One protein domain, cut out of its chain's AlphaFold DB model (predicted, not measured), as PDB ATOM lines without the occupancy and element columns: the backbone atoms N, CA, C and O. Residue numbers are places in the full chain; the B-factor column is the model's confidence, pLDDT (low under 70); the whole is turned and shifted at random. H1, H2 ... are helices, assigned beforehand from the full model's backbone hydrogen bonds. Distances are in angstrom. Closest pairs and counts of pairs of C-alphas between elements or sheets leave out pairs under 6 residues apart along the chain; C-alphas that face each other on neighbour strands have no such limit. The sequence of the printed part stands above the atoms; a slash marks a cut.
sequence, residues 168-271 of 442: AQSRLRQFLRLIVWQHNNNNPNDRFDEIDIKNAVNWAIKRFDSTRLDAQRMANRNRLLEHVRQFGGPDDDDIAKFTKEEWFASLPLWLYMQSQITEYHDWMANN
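Overview. This is residues 168 to 271 of the 442 residues of an uncharacterized protein of Sphingobacteriaceae bacterium (UniProt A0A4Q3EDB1). The longest helix, H5, crosses H1, and residues 265 to 271, of which 265 to 270 belong to H5, stick out. H1 and H2 form a helical hairpin, H3 crosses H2, and short H4 sits at H2's end. The printed part has 104 residues with five named helices, H1 to H5 along the chain, and no named strand; its class is all helix, with 75 of the 104 residues in helices, and it is compact, with a radius of gyration of the C-alphas of 13.8 A and spans of 38 by 35 by 20 A.

Along the chain. Find C-alpha 251 at (-25.116, -19.591, -41.754); H5 runs 28.7 A to residue 270. H1, residues 168 to 186, starts at (-19.775, -27.615, -34.935) and spans 27.4 A; H2 is 194 to 206, H3 215 to 230, 22.6 A, H4 239 to 245.

Arrangement. Closest C-alphas: H5 touches H1 at Met 257 and Phe 175, 6.1 A; the hub H2 touches H1 at Ile 205 and Gln 169, 6.3 A, H3 at Ala 200 and Arg 221, 4.9 A, and H4 at Ile 205 and Ala 240, 4.8 A. Every O i to N i+4 pair is within hydrogen-bond range in H2, H4 and H5, 14 of 15 in H1, 11 of 12 in H3.

Size, cuts and confidence. The printed part has no cut, no long link, and no printed residue under 70.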
ATOM      1  N   ALA A 168     -18.356 -27.713 -35.296       84.94
ATOM      2  CA  ALA A 168     -19.775 -27.615 -34.935       84.94
ATOM      3  C   ALA A 168     -20.070 -28.061 -33.491       84.94
ATOM      4  O   ALA A 168     -20.710 -27.335 -32.733       84.94
ATOM      5  N   GLN A 169     -19.517 -29.202 -33.056       89.69
ATOM      6  CA  GLN A 169     -19.708 -29.712 -31.692       89.69
ATOM      7  C   GLN A 169     -19.192 -28.747 -30.615       89.69
ATOM      8  O   GLN A 169     -19.848 -28.522 -29.598       89.69
ATOM      9  N   SER A 170     -17.987 -28.208 -30.815       87.12
ATOM     10  CA  SER A 170     -17.368 -27.281 -29.867       87.12
ATOM     11  C   SER A 170     -18.140 -25.966 -29.833       87.12
ATOM     12  O   SER A 170     -18.418 -25.455 -28.755       87.12
ATOM     13  N   ARG A 171     -18.515 -25.448 -31.005       87.56
ATOM     14  CA  ARG A 171     -19.237 -24.180 -31.172       87.56
ATOM     15  C   ARG A 171     -20.614 -24.231 -30.509       87.56
ATOM     16  O   ARG A 171     -20.897 -23.405 -29.648       87.56
ATOM     17  N   LEU A 172     -21.394 -25.274 -30.794       94.06
ATOM     18  CA  LEU A 172     -22.700 -25.495 -30.169       94.06
ATOM     19  C   LEU A 172     -22.592 -25.616 -28.644       94.06
ATOM     20  O   LEU A 172     -23.383 -25.024 -27.917       94.06
ATOM     21  N   ARG A 173     -21.590 -26.345 -28.134       94.12
ATOM     22  CA  ARG A 173     -21.374 -26.469 -26.684       94.12
ATOM     23  C   ARG A 173     -21.067 -25.120 -26.031       94.12
ATOM     24  O   ARG A 173     -21.550 -24.873 -24.934       94.12
ATOM     25  N   GLN A 174     -20.249 -24.283 -26.668       90.19
ATOM     26  CA  GLN A 174     -19.914 -22.950 -26.155       90.19
ATOM     27  C   GLN A 174     -21.148 -22.047 -26.099       90.19
ATOM     28  O   GLN A 174     -21.391 -21.417 -25.073       90.19
ATOM     29  N   PHE A 175     -21.967 -22.065 -27.149       93.44
ATOM     30  CA  PHE A 175     -23.235 -21.345 -27.173       93.44
ATOM     31  C   PHE A 175     -24.207 -21.845 -26.092       93.44
ATOM     32  O   PHE A 175     -24.698 -21.060 -25.291       93.44
ATOM     33  N   LEU A 176     -24.428 -23.156 -25.974       95.44
ATOM     34  CA  LEU A 176     -25.333 -23.695 -24.952       95.44
ATOM     35  C   LEU A 176     -24.852 -23.424 -23.520       95.44
ATOM     36  O   LEU A 176     -25.677 -23.242 -22.630       95.44
ATOM     37  N   ARG A 177     -23.537 -23.348 -23.285       94.50
ATOM     38  CA  ARG A 177     -22.988 -22.899 -21.995       94.50
ATOM     39  C   ARG A 177     -23.352 -21.456 -21.677       94.50
ATOM     40  O   ARG A 177     -23.667 -21.180 -20.523       94.50
ATOM     41  N   LEU A 178     -23.328 -20.570 -22.676       92.62
ATOM     42  CA  LEU A 178     -23.790 -19.192 -22.523       92.62
ATOM     43  C   LEU A 178     -25.263 -19.163 -22.114       92.62
ATOM     44  O   LEU A 178     -25.594 -18.599 -21.074       92.62
ATOM     45  N   ILE A 179     -26.114 -19.840 -22.889       93.19
ATOM     46  CA  ILE A 179     -27.564 -19.889 -22.659       93.19
ATOM     47  C   ILE A 179     -27.888 -20.453 -21.275       93.19
ATOM     48  O   ILE A 179     -28.685 -19.877 -20.538       93.19
ATOM     49  N   VAL A 180     -27.236 -21.548 -20.876       94.44
ATOM     50  CA  VAL A 180     -27.422 -22.149 -19.550       94.44
ATOM     51  C   VAL A 180     -26.984 -21.209 -18.434       94.44
ATOM     52  O   VAL A 180     -27.682 -21.102 -17.429       94.44
ATOM     53  N   TRP A 181     -25.852 -20.520 -18.580       91.62
ATOM     54  CA  TRP A 181     -25.387 -19.572 -17.569       91.62
ATOM     55  C   TRP A 181     -26.353 -18.389 -17.419       91.62
ATOM     56  O   TRP A 181     -26.778 -18.094 -16.301       91.62
ATOM     57  N   GLN A 182     -26.784 -17.792 -18.534       90.19
ATOM     58  CA  GLN A 182     -27.787 -16.722 -18.545       90.19
ATOM     59  C   GLN A 182     -29.109 -17.180 -17.910       90.19
ATOM     60  O   GLN A 182     -29.685 -16.470 -17.088       90.19
ATOM     61  N   HIS A 183     -29.576 -18.388 -18.241       92.06
ATOM     62  CA  HIS A 183     -30.805 -18.945 -17.679       92.06
ATOM     63  C   HIS A 183     -30.693 -19.192 -16.171       92.06
ATOM     64  O   HIS A 183     -31.552 -18.749 -15.409       92.06
ATOM     65  N   ASN A 184     -29.633 -19.882 -15.743       93.25
ATOM     66  CA  ASN A 184     -29.429 -20.288 -14.354       93.25
ATOM     67  C   ASN A 184     -29.264 -19.091 -13.412       93.25
ATOM     68  O   ASN A 184     -29.685 -19.176 -12.261       93.25
ATOM     69  N   ASN A 185     -28.664 -17.992 -13.879       86.31
ATOM     70  CA  ASN A 185     -28.543 -16.766 -13.086       86.31
ATOM     71  C   ASN A 185     -29.900 -16.106 -12.820       86.31
ATOM     72  O   ASN A 185     -30.090 -15.499 -11.770       86.31
ATOM     73  N   ASN A 186     -30.849 -16.263 -13.742       85.75
ATOM     74  CA  ASN A 186     -32.190 -15.701 -13.617       85.75
ATOM     75  C   ASN A 186     -33.187 -16.662 -12.942       85.75
ATOM     76  O   ASN A 186     -34.226 -16.217 -12.462       85.75
ATOM     77  N   ASN A 187     -32.889 -17.967 -12.888       87.50
ATOM     78  CA  ASN A 187     -33.817 -19.007 -12.430       87.50
ATOM     79  C   ASN A 187     -33.150 -19.969 -11.424       87.50
ATOM     80  O   ASN A 187     -32.676 -21.041 -11.798       87.50
ATOM     81  N   PRO A 188     -33.128 -19.643 -10.119       79.12
ATOM     82  CA  PRO A 188     -32.420 -20.453  -9.123       79.12
ATOM     83  C   PRO A 188     -33.038 -21.843  -8.881       79.12
ATOM     84  O   PRO A 188     -32.326 -22.755  -8.465       79.12
ATOM     85  N   ASN A 189     -34.335 -22.016  -9.158       84.69
ATOM     86  CA  ASN A 189     -35.086 -23.254  -8.895       84.69
ATOM     87  C   ASN A 189     -35.227 -24.177 -10.120       84.69
ATOM     88  O   ASN A 189     -35.680 -25.308  -9.975       84.69
ATOM     89  N   ASP A 190     -34.856 -23.704 -11.310       89.12
ATOM     90  CA  ASP A 190     -34.925 -24.443 -12.574       89.12
ATOM     91  C   ASP A 190     -33.572 -24.297 -13.262       89.12
ATOM     92  O   ASP A 190     -33.291 -23.295 -13.915       89.12
ATOM     93  N   ARG A 191     -32.675 -25.251 -12.995       90.75
ATOM     94  CA  ARG A 191     -31.272 -25.155 -13.399       90.75
ATOM     95  C   ARG A 191     -30.887 -26.277 -14.339       90.75
ATOM     96  O   ARG A 191     -31.187 -27.444 -14.096       90.75
ATOM     97  N   PHE A 192     -30.125 -25.908 -15.356       94.38
ATOM     98  CA  PHE A 192     -29.413 -26.846 -16.209       94.38
ATOM     99  C   PHE A 192     -28.006 -27.091 -15.670       94.38
ATOM    100  O   PHE A 192     -27.376 -26.189 -15.105       94.38
ATOM    101  N   ASP A 193     -27.479 -28.288 -15.905       92.19
ATOM    102  CA  ASP A 193     -26.077 -28.610 -15.642       92.19
ATOM    103  C   ASP A 193     -25.308 -28.989 -16.927       92.19
ATOM    104  O   ASP A 193     -25.830 -29.004 -18.044       92.19
ATOM    105  N   GLU A 194     -24.019 -29.299 -16.784       93.25
ATOM    106  CA  GLU A 194     -23.159 -29.666 -17.917       93.25
ATOM    107  C   GLU A 194     -23.569 -31.001 -18.575       93.25
ATOM    108  O   GLU A 194     -23.249 -31.235 -19.747       93.25
ATOM    109  N   ILE A 195     -24.279 -31.885 -17.860       94.50
ATOM    110  CA  ILE A 195     -24.803 -33.137 -18.422       94.50
ATOM    111  C   ILE A 195     -25.934 -32.818 -19.401       94.50
ATOM    112  O   ILE A 195     -25.967 -33.406 -20.485       94.50
ATOM    113  N   ASP A 196     -26.799 -31.854 -19.082       96.06
ATOM    114  CA  ASP A 196     -27.863 -31.401 -19.987       96.06
ATOM    115  C   ASP A 196     -27.291 -30.832 -21.290       96.06
ATOM    116  O   ASP A 196     -27.702 -31.236 -22.382       96.06
ATOM    117  N   ILE A 197     -26.262 -29.983 -21.188       96.19
ATOM    118  CA  ILE A 197     -25.543 -29.441 -22.354       96.19
ATOM    119  C   ILE A 197     -24.955 -30.580 -23.192       96.19
ATOM    120  O   ILE A 197     -25.104 -30.612 -24.415       96.19
ATOM    121  N   LYS A 198     -24.292 -31.548 -22.549       95.88
ATOM    122  CA  LYS A 198     -23.695 -32.696 -23.243       95.88
ATOM    123  C   LYS A 198     -24.751 -33.545 -23.954       95.88
ATOM    124  O   LYS A 198     -24.491 -33.997 -25.068       95.88
ATOM    125  N   ASN A 199     -25.920 -33.740 -23.344       95.69
ATOM    126  CA  ASN A 199     -27.038 -34.467 -23.945       95.69
ATOM    127  C   ASN A 199     -27.584 -33.745 -25.182       95.69
ATOM    128  O   ASN A 199     -27.771 -34.389 -26.213       95.69
ATOM    129  N   ALA A 200     -27.774 -32.424 -25.111       96.62
ATOM    130  CA  ALA A 200     -28.206 -31.609 -26.250       96.62
ATOM    131  C   ALA A 200     -27.198 -31.667 -27.405       96.62
ATOM    132  O   ALA A 200     -27.568 -31.970 -28.537       96.62
ATOM    133  N   VAL A 201     -25.907 -31.485 -27.114       96.56
ATOM    134  CA  VAL A 201     -24.845 -31.539 -28.131       96.56
ATOM    135  C   VAL A 201     -24.726 -32.930 -28.762       96.56
ATOM    136  O   VAL A 201     -24.592 -33.041 -29.979       96.56
ATOM    137  N   ASN A 202     -24.767 -34.004 -27.968       95.12
ATOM    138  CA  ASN A 202     -24.685 -35.371 -28.494       95.12
ATOM    139  C   ASN A 202     -25.883 -35.713 -29.383       95.12
ATOM    140  O   ASN A 202     -25.700 -36.350 -30.421       95.12
ATOM    141  N   TRP A 203     -27.083 -35.276 -29.006       95.06
ATOM    142  CA  TRP A 203     -28.264 -35.462 -29.836       95.06
ATOM    143  C   TRP A 203     -28.139 -34.689 -31.146       95.06
ATOM    144  O   TRP A 203     -28.238 -35.292 -32.209       95.06
ATOM    145  N   ALA A 204     -27.816 -33.397 -31.082       95.00
ATOM    146  CA  ALA A 204     -27.822 -32.540 -32.261       95.00
ATOM    147  C   ALA A 204     -26.673 -32.797 -33.251       95.00
ATOM    148  O   ALA A 204     -26.808 -32.540 -34.445       95.00
ATOM    149  N   ILE A 205     -25.530 -33.299 -32.769       93.50
ATOM    150  CA  ILE A 205     -24.333 -33.501 -33.601       93.50
ATOM    151  C   ILE A 205     -24.072 -34.974 -33.924       93.50
ATOM    152  O   ILE A 205     -23.561 -35.289 -34.994       93.50
ATOM    153  N   LYS A 206     -24.372 -35.889 -32.995       91.31
ATOM    154  CA  LYS A 206     -24.042 -37.321 -33.134       91.31
ATOM    155  C   LYS A 206     -25.268 -38.211 -33.278       91.31
ATOM    156  O   LYS A 206     -25.097 -39.415 -33.456       91.31
ATOM    157  N   ARG A 207     -26.477 -37.654 -33.138       91.69
ATOM    158  CA  ARG A 207     -27.739 -38.408 -33.065       91.69
ATOM    159  C   ARG A 207     -27.713 -39.504 -31.995       91.69
ATOM    160  O   ARG A 207     -28.323 -40.558 -32.152       91.69
ATOM    161  N   PHE A 208     -26.989 -39.258 -30.903       90.25
ATOM    162  CA  PHE A 208     -26.845 -40.206 -29.803       90.25
ATOM    163  C   PHE A 208     -27.592 -39.711 -28.569       90.25
ATOM    164  O   PHE A 208     -27.262 -38.656 -28.020       90.25
ATOM    165  N   ASP A 209     -28.571 -40.491 -28.108       87.19
ATOM    166  CA  ASP A 209     -29.284 -40.189 -26.873       87.19
ATOM    167  C   ASP A 209     -28.475 -40.638 -25.644       87.19
ATOM    168  O   ASP A 209     -28.456 -41.812 -25.273       87.19
ATOM    169  N   SER A 210     -27.800 -39.685 -24.995       87.06
ATOM    170  CA  SER A 210     -27.048 -39.928 -23.759       87.06
ATOM    171  C   SER A 210     -27.846 -39.698 -22.470       87.06
ATOM    172  O   SER A 210     -27.260 -39.777 -21.389       87.06
ATOM    173  N   THR A 211     -29.160 -39.463 -22.552       85.75
ATOM    174  CA  THR A 211     -30.027 -39.219 -21.379       85.75
ATOM    175  C   THR A 211     -30.306 -40.475 -20.555       85.75
ATOM    176  O   THR A 211     -30.742 -40.366 -19.414       85.75
ATOM    177  N   ARG A 212     -30.041 -41.669 -21.109       86.25
ATOM    178  CA  ARG A 212     -30.327 -42.970 -20.475       86.25
ATOM    179  C   ARG A 212     -31.799 -43.139 -20.066       86.25
ATOM    180  O   ARG A 212     -32.073 -43.795 -19.068       86.25
ATOM    181  N   LEU A 213     -32.726 -42.581 -20.852       85.56
ATOM    182  CA  LEU A 213     -34.178 -42.619 -20.608       85.56
ATOM    183  C   LEU A 213     -34.630 -41.869 -19.340       85.56
ATOM    184  O   LEU A 213     -35.749 -42.066 -18.872       85.56
ATOM    185  N   ASP A 214     -33.785 -40.996 -18.788       93.31
ATOM    186  CA  ASP A 214     -34.181 -40.092 -17.711       93.31
ATOM    187  C   ASP A 214     -35.110 -38.998 -18.264       93.31
ATOM    188  O   ASP A 214     -34.711 -38.175 -19.096       93.31
ATOM    189  N   ALA A 215     -36.360 -38.993 -17.794       92.44
ATOM    190  CA  ALA A 215     -37.399 -38.087 -18.275       92.44
ATOM    191  C   ALA A 215     -37.047 -36.604 -18.070       92.44
ATOM    192  O   ALA A 215     -37.315 -35.786 -18.954       92.44
ATOM    193  N   GLN A 216     -36.398 -36.253 -16.954       92.50
ATOM    194  CA  GLN A 216     -35.980 -34.878 -16.683       92.50
ATOM    195  C   GLN A 216     -34.858 -34.460 -17.636       92.50
ATOM    196  O   GLN A 216     -34.896 -33.370 -18.206       92.50
ATOM    197  N   ARG A 217     -33.880 -35.340 -17.876       93.44
ATOM    198  CA  ARG A 217     -32.773 -35.072 -18.813       93.44
ATOM    199  C   ARG A 217     -33.247 -34.952 -20.254       93.44
ATOM    200  O   ARG A 217     -32.720 -34.129 -21.002       93.44
ATOM    201  N   MET A 218     -34.244 -35.740 -20.647       93.25
ATOM    202  CA  MET A 218     -34.885 -35.617 -21.957       93.25
ATOM    203  C   MET A 218     -35.633 -34.286 -22.092       93.25
ATOM    204  O   MET A 218     -35.489 -33.615 -23.115       93.25
ATOM    205  N   ALA A 219     -36.377 -33.869 -21.063       93.94
ATOM    206  CA  ALA A 219     -37.063 -32.579 -21.048       93.94
ATOM    207  C   ALA A 219     -36.071 -31.406 -21.132       93.94
ATOM    208  O   ALA A 219     -36.221 -30.534 -21.989       93.94
ATOM    209  N   ASN A 220     -35.011 -31.424 -20.318       95.00
ATOM    210  CA  ASN A 220     -33.975 -30.391 -20.319       95.00
ATOM    211  C   ASN A 220     -33.261 -30.298 -21.674       95.00
ATOM    212  O   ASN A 220     -33.096 -29.205 -22.214       95.00
ATOM    213  N   ARG A 221     -32.900 -31.443 -22.268       95.12
ATOM    214  CA  ARG A 221     -32.340 -31.506 -23.625       95.12
ATOM    215  C   ARG A 221     -33.256 -30.819 -24.640       95.12
ATOM    216  O   ARG A 221     -32.785 -29.998 -25.420       95.12
ATOM    217  N   ASN A 222     -34.545 -31.159 -24.637       93.69
ATOM    218  CA  ASN A 222     -35.500 -30.628 -25.610       93.69
ATOM    219  C   ASN A 222     -35.685 -29.110 -25.466       93.69
ATOM    220  O   ASN A 222     -35.771 -28.435 -26.489       93.69
ATOM    221  N   ARG A 223     -35.675 -28.585 -24.229       95.06
ATOM    222  CA  ARG A 223     -35.708 -27.139 -23.938       95.06
ATOM    223  C   ARG A 223     -34.459 -26.420 -24.452       95.06
ATOM    224  O   ARG A 223     -34.571 -25.380 -25.088       95.06
ATOM    225  N   LEU A 224     -33.269 -26.990 -24.247       95.38
ATOM    226  CA  LEU A 224     -32.027 -26.410 -24.779       95.38
ATOM    227  C   LEU A 224     -32.007 -26.386 -26.313       95.38
ATOM    228  O   LEU A 224     -31.542 -25.416 -26.907       95.38
ATOM    229  N   LEU A 225     -32.519 -27.432 -26.962       95.38
ATOM    230  CA  LEU A 225     -32.604 -27.491 -28.424       95.38
ATOM    231  C   LEU A 225     -33.730 -26.621 -28.990       95.38
ATOM    232  O   LEU A 225     -33.629 -26.168 -30.124       95.38
ATOM    233  N   GLU A 226     -34.757 -26.308 -28.199       94.19
ATOM    234  CA  GLU A 226     -35.784 -25.341 -28.588       94.19
ATOM    235  C   GLU A 226     -35.196 -23.951 -28.815       94.19
ATOM    236  O   GLU A 226     -35.506 -23.332 -29.829       94.19
ATOM    237  N   HIS A 227     -34.264 -23.515 -27.960       88.50
ATOM    238  CA  HIS A 227     -33.507 -22.288 -28.204       88.50
ATOM    239  C   HIS A 227     -32.747 -22.341 -29.532       88.50
ATOM    240  O   HIS A 227     -32.710 -21.354 -30.250       88.50
ATOM    241  N   VAL A 228     -32.167 -23.484 -29.900       92.62
ATOM    242  CA  VAL A 228     -31.465 -23.614 -31.186       92.62
ATOM    243  C   VAL A 228     -32.447 -23.522 -32.362       92.62
ATOM    244  O   VAL A 228     -32.189 -22.782 -33.309       92.62
ATOM    245  N   ARG A 229     -33.591 -24.215 -32.295       92.06
ATOM    246  CA  ARG A 229     -34.632 -24.174 -33.341       92.06
ATOM    247  C   ARG A 229     -35.198 -22.769 -33.548       92.06
ATOM    248  O   ARG A 229     -35.372 -22.348 -34.685       92.06
ATOM    249  N   GLN A 230     -35.423 -22.024 -32.465       87.12
ATOM    250  CA  GLN A 230     -35.945 -20.652 -32.521       87.12
ATOM    251  C   GLN A 230     -35.073 -19.694 -33.350       87.12
ATOM    252  O   GLN A 230     -35.598 -18.723 -33.886       87.12
ATOM    253  N   PHE A 231     -33.774 -19.974 -33.491       80.38
ATOM    254  CA  PHE A 231     -32.821 -19.106 -34.190       80.38
ATOM    255  C   PHE A 231     -32.209 -19.774 -35.429       80.38
ATOM    256  O   PHE A 231     -31.031 -19.590 -35.733       80.38
ATOM    257  N   GLY A 232     -33.016 -20.561 -36.148       81.00
ATOM    258  CA  GLY A 232     -32.640 -21.135 -37.446       81.00
ATOM    259  C   GLY A 232     -32.024 -22.533 -37.374       81.00
ATOM    260  O   GLY A 232     -31.424 -22.995 -38.342       81.00
ATOM    261  N   GLY A 233     -32.139 -23.217 -36.233       88.81
ATOM    262  CA  GLY A 233     -31.827 -24.642 -36.132       88.81
ATOM    263  C   GLY A 233     -32.845 -25.516 -36.882       88.81
ATOM    264  O   GLY A 233     -34.005 -25.127 -37.005       88.81
ATOM    265  N   PRO A 234     -32.446 -26.710 -37.357       92.31
ATOM    266  CA  PRO A 234     -33.346 -27.614 -38.069       92.31
ATOM    267  C   PRO A 234     -34.404 -28.218 -37.131       92.31
ATOM    268  O   PRO A 234     -34.111 -28.531 -35.976       92.31
ATOM    269  N   ASP A 235     -35.615 -28.453 -37.647       90.25
ATOM    270  CA  ASP A 235     -36.755 -28.990 -36.878       90.25
ATOM    271  C   ASP A 235     -36.476 -30.360 -36.231       90.25
ATOM    272  O   ASP A 235     -37.028 -30.684 -35.180       90.25
ATOM    273  N   ASP A 236     -35.636 -31.186 -36.864       91.12
ATOM    274  CA  ASP A 236     -35.271 -32.528 -36.394       91.12
ATOM    275  C   ASP A 236     -34.053 -32.543 -35.452       91.12
ATOM    276  O   ASP A 236     -33.602 -33.618 -35.025       91.12
ATOM    277  N   ASP A 237     -33.535 -31.359 -35.118       93.62
ATOM    278  CA  ASP A 237     -32.334 -31.086 -34.333       93.62
ATOM    279  C   ASP A 237     -31.021 -31.585 -34.950       93.62
ATOM    280  O   ASP A 237     -29.986 -31.524 -34.285       93.62
ATOM    281  N   ASP A 238     -31.002 -32.110 -36.179       94.69
ATOM    282  CA  ASP A 238     -29.778 -32.634 -36.801       94.69
ATOM    283  C   ASP A 238     -28.899 -31.510 -37.374       94.69
ATOM    284  O   ASP A 238     -28.734 -31.338 -38.583       94.69
ATOM    285  N   ILE A 239     -28.301 -30.729 -36.472       95.12
ATOM    286  CA  ILE A 239     -27.421 -29.602 -36.804       95.12
ATOM    287  C   ILE A 239     -26.203 -30.074 -37.603       95.12
ATOM    288  O   ILE A 239     -25.732 -29.352 -38.486       95.12
ATOM    289  N   ALA A 240     -25.673 -31.268 -37.315       92.31
ATOM    290  CA  ALA A 240     -24.529 -31.805 -38.051       92.31
ATOM    291  C   ALA A 240     -24.869 -32.043 -39.522       92.31
ATOM    292  O   ALA A 240     -24.105 -31.628 -40.400       92.31
ATOM    293  N   LYS A 241     -26.011 -32.681 -39.796       93.06
ATOM    294  CA  LYS A 241     -26.481 -32.887 -41.163       93.06
ATOM    295  C   LYS A 241     -26.830 -31.564 -41.837       93.06
ATOM    296  O   LYS A 241     -26.346 -31.330 -42.940       93.06
ATOM    297  N   PHE A 242     -27.567 -30.684 -41.160       93.75
ATOM    298  CA  PHE A 242     -27.948 -29.371 -41.686       93.75
ATOM    299  C   PHE A 242     -26.720 -28.541 -42.092       93.75
ATOM    300  O   PHE A 242     -26.613 -28.094 -43.226       93.75
ATOM    301  N   THR A 243     -25.708 -28.457 -41.226       91.81
ATOM    302  CA  THR A 243     -24.457 -27.733 -41.519       91.81
ATOM    303  C   THR A 243     -23.654 -28.367 -42.657       91.81
ATOM    304  O   THR A 243     -22.927 -27.674 -43.364       91.81
ATOM    305  N   LYS A 244     -23.727 -29.690 -42.831       88.31
ATOM    306  CA  LYS A 244     -22.953 -30.407 -43.853       88.31
ATOM    307  C   LYS A 244     -23.623 -30.381 -45.227       88.31
ATOM    308  O   LYS A 244     -22.927 -30.244 -46.231       88.31
ATOM    309  N   GLU A 245     -24.934 -30.582 -45.276       90.50
ATOM    310  CA  GLU A 245     -25.702 -30.713 -46.520       90.50
ATOM    311  C   GLU A 245     -26.257 -29.365 -46.998       90.50
ATOM    312  O   GLU A 245     -26.323 -29.131 -48.202       90.50
ATOM    313  N   GLU A 246     -26.569 -28.461 -46.070       92.88
ATOM    314  CA  GLU A 246     -27.209 -27.161 -46.307       92.88
ATOM    315  C   GLU A 246     -26.382 -26.037 -45.654       92.88
ATOM    316  O   GLU A 246     -26.895 -25.139 -44.991       92.88
ATOM    317  N   TRP A 247     -25.053 -26.099 -45.820       93.12
ATOM    318  CA  TRP A 247     -24.104 -25.240 -45.099       93.12
ATOM    319  C   TRP A 247     -24.419 -23.742 -45.212       93.12
ATOM    320  O   TRP A 247     -24.240 -23.013 -44.236       93.12
ATOM    321  N   PHE A 248     -24.899 -23.291 -46.374       95.25
ATOM    322  CA  PHE A 248     -25.207 -21.886 -46.616       95.25
ATOM    323  C   PHE A 248     -26.477 -21.447 -45.876       95.25
ATOM    324  O   PHE A 248     -26.435 -20.460 -45.145       95.25
ATOM    325  N   ALA A 249     -27.544 -22.251 -45.940       94.06
ATOM    326  CA  ALA A 249     -28.761 -22.050 -45.150       94.06
ATOM    327  C   ALA A 249     -28.513 -22.184 -43.636       94.06
ATOM    328  O   ALA A 249     -29.250 -21.628 -42.829       94.06
ATOM    329  N   SER A 250     -27.438 -22.869 -43.224       94.31
ATOM    330  CA  SER A 250     -27.032 -22.946 -41.814       94.31
ATOM    331  C   SER A 250     -26.306 -21.698 -41.296       94.31
ATOM    332  O   SER A 250     -26.128 -21.561 -40.084       94.31
ATOM    333  N   LEU A 251     -25.866 -20.781 -42.169       93.00
ATOM    334  CA  LEU A 251     -25.116 -19.591 -41.754       93.00
ATOM    335  C   LEU A 251     -25.859 -18.708 -40.742       93.00
ATOM    336  O   LEU A 251     -25.212 -18.347 -39.758       93.00
ATOM    337  N   PRO A 252     -27.161 -18.387 -40.895       92.38
ATOM    338  CA  PRO A 252     -27.903 -17.591 -39.923       92.38
ATOM    339  C   PRO A 252     -27.803 -18.141 -38.502       92.38
ATOM    340  O   PRO A 252     -27.496 -17.389 -37.580       92.38
ATOM    341  N   LEU A 253     -27.946 -19.461 -38.335       93.69
ATOM    342  CA  LEU A 253     -27.812 -20.118 -37.034       93.69
ATOM    343  C   LEU A 253     -26.434 -19.844 -36.420       93.69
ATOM    344  O   LEU A 253     -26.314 -19.453 -35.258       93.69
ATOM    345  N   TRP A 254     -25.371 -20.055 -37.197       90.44
ATOM    346  CA  TRP A 254     -24.009 -19.875 -36.707       90.44
ATOM    347  C   TRP A 254     -23.669 -18.403 -36.452       90.44
ATOM    348  O   TRP A 254     -22.973 -18.107 -35.480       90.44
ATOM    349  N   LEU A 255     -24.158 -17.488 -37.293       89.06
ATOM    350  CA  LEU A 255     -23.991 -16.041 -37.137       89.06
ATOM    351  C   LEU A 255     -24.702 -15.529 -35.888       89.06
ATOM    352  O   LEU A 255     -24.107 -14.752 -35.146       89.06
ATOM    353  N   TYR A 256     -25.902 -16.031 -35.598       90.25
ATOM    354  CA  TYR A 256     -26.606 -15.740 -34.353       90.25
ATOM    355  C   TYR A 256     -25.801 -16.191 -33.131       90.25
ATOM    356  O   TYR A 256     -25.580 -15.424 -32.195       90.25
ATOM    357  N   MET A 257     -25.282 -17.423 -33.142       89.06
ATOM    358  CA  MET A 257     -24.419 -17.887 -32.048       89.06
ATOM    359  C   MET A 257     -23.165 -17.017 -31.900       89.06
ATOM    360  O   MET A 257     -22.720 -16.778 -30.779       89.06
ATOM    361  N   GLN A 258     -22.587 -16.555 -33.015       86.62
ATOM    362  CA  GLN A 258     -21.428 -15.666 -32.993       86.62
ATOM    363  C   GLN A 258     -21.781 -14.327 -32.347       86.62
ATOM    364  O   GLN A 258     -21.061 -13.915 -31.442       86.62
ATOM    365  N   SER A 259     -22.878 -13.685 -32.761       84.94
ATOM    366  CA  SER A 259     -23.277 -12.381 -32.224       84.94
ATOM    367  C   SER A 259     -23.565 -12.448 -30.728       84.94
ATOM    368  O   SER A 259     -23.044 -11.628 -29.982       84.94
ATOM    369  N   GLN A 260     -24.273 -13.481 -30.263       87.75
ATOM    370  CA  GLN A 260     -24.559 -13.672 -28.836       87.75
ATOM    371  C   GLN A 260     -23.287 -13.856 -27.995       87.75
ATOM    372  O   GLN A 260     -23.188 -13.346 -26.880       87.75
ATOM    373  N   ILE A 261     -22.288 -14.571 -28.522       83.62
ATOM    374  CA  ILE A 261     -20.996 -14.733 -27.844       83.62
ATOM    375  C   ILE A 261     -20.209 -13.415 -27.839       83.62
ATOM    376  O   ILE A 261     -19.600 -13.093 -26.820       83.62
ATOM    377  N   THR A 262     -20.233 -12.656 -28.938       82.44
ATOM    378  CA  THR A 262     -19.589 -11.337 -29.019       82.44
ATOM    379  C   THR A 262     -20.220 -10.350 -28.037       82.44
ATOM    380  O   THR A 262     -19.497  -9.766 -27.238       82.44
ATOM    381  N   GLU A 263     -21.550 -10.246 -28.001       86.31
ATOM    382  CA  GLU A 263     -22.283  -9.408 -27.040       86.31
ATOM    383  C   GLU A 263     -21.950  -9.783 -25.591       86.31
ATOM    384  O   GLU A 263     -21.736  -8.914 -24.746       86.31
ATOM    385  N   TYR A 264     -21.850 -11.084 -25.299       86.62
ATOM    386  CA  TYR A 264     -21.411 -11.560 -23.990       86.62
ATOM    387  C   TYR A 264     -19.983 -11.109 -23.655       86.62
ATOM    388  O   TYR A 264     -19.733 -10.692 -22.525       86.62
ATOM    389  N   HIS A 265     -19.042 -11.177 -24.600       83.00
ATOM    390  CA  HIS A 265     -17.667 -10.712 -24.374       83.00
ATOM    391  C   HIS A 265     -17.588  -9.204 -24.168       83.00
ATOM    392  O   HIS A 265     -16.908  -8.774 -23.237       83.00
ATOM    393  N   ASP A 266     -18.312  -8.421 -24.965       83.06
ATOM    394  CA  ASP A 266     -18.376  -6.964 -24.818       83.06
ATOM    395  C   ASP A 266     -18.982  -6.579 -23.464       83.06
ATOM    396  O   ASP A 266     -18.490  -5.690 -22.766       83.06
ATOM    397  N   TRP A 267     -20.026  -7.287 -23.039       85.88
ATOM    398  CA  TRP A 267     -20.627  -7.077 -21.730       85.88
ATOM    399  C   TRP A 267     -19.685  -7.481 -20.588       85.88
ATOM    400  O   TRP A 267     -19.534  -6.713 -19.640       85.88
ATOM    401  N   MET A 268     -19.000  -8.624 -20.685       83.94
ATOM    402  CA  MET A 268     -18.018  -9.077 -19.688       83.94
ATOM    403  C   MET A 268     -16.812  -8.140 -19.577       83.94
ATOM    404  O   MET A 268     -16.301  -7.934 -18.482       83.94
ATOM    405  N   ALA A 269     -16.363  -7.537 -20.681       82.19
ATOM    406  CA  ALA A 269     -15.291  -6.540 -20.647       82.19
ATOM    407  C   ALA A 269     -15.669  -5.313 -19.795       82.19
ATOM    408  O   ALA A 269     -14.798  -4.678 -19.204       82.19
ATOM    409  N   ASN A 270     -16.967  -5.012 -19.708       83.56
ATOM    410  CA  ASN A 270     -17.513  -3.904 -18.927       83.56
ATOM    411  C   ASN A 270     -18.002  -4.315 -17.525       83.56
ATOM    412  O   ASN A 270     -18.258  -3.447 -16.694       83.56
ATOM    413  N   ASN A 271     -18.153  -5.616 -17.256       77.69
ATOM    414  CA  ASN A 271     -18.705  -6.153 -16.015       77.69
ATOM    415  C   ASN A 271     -17.784  -7.262 -15.497       77.69
ATOM    416  O   ASN A 271     -17.803  -8.388 -15.993       77.69
TER     417      ASN A 271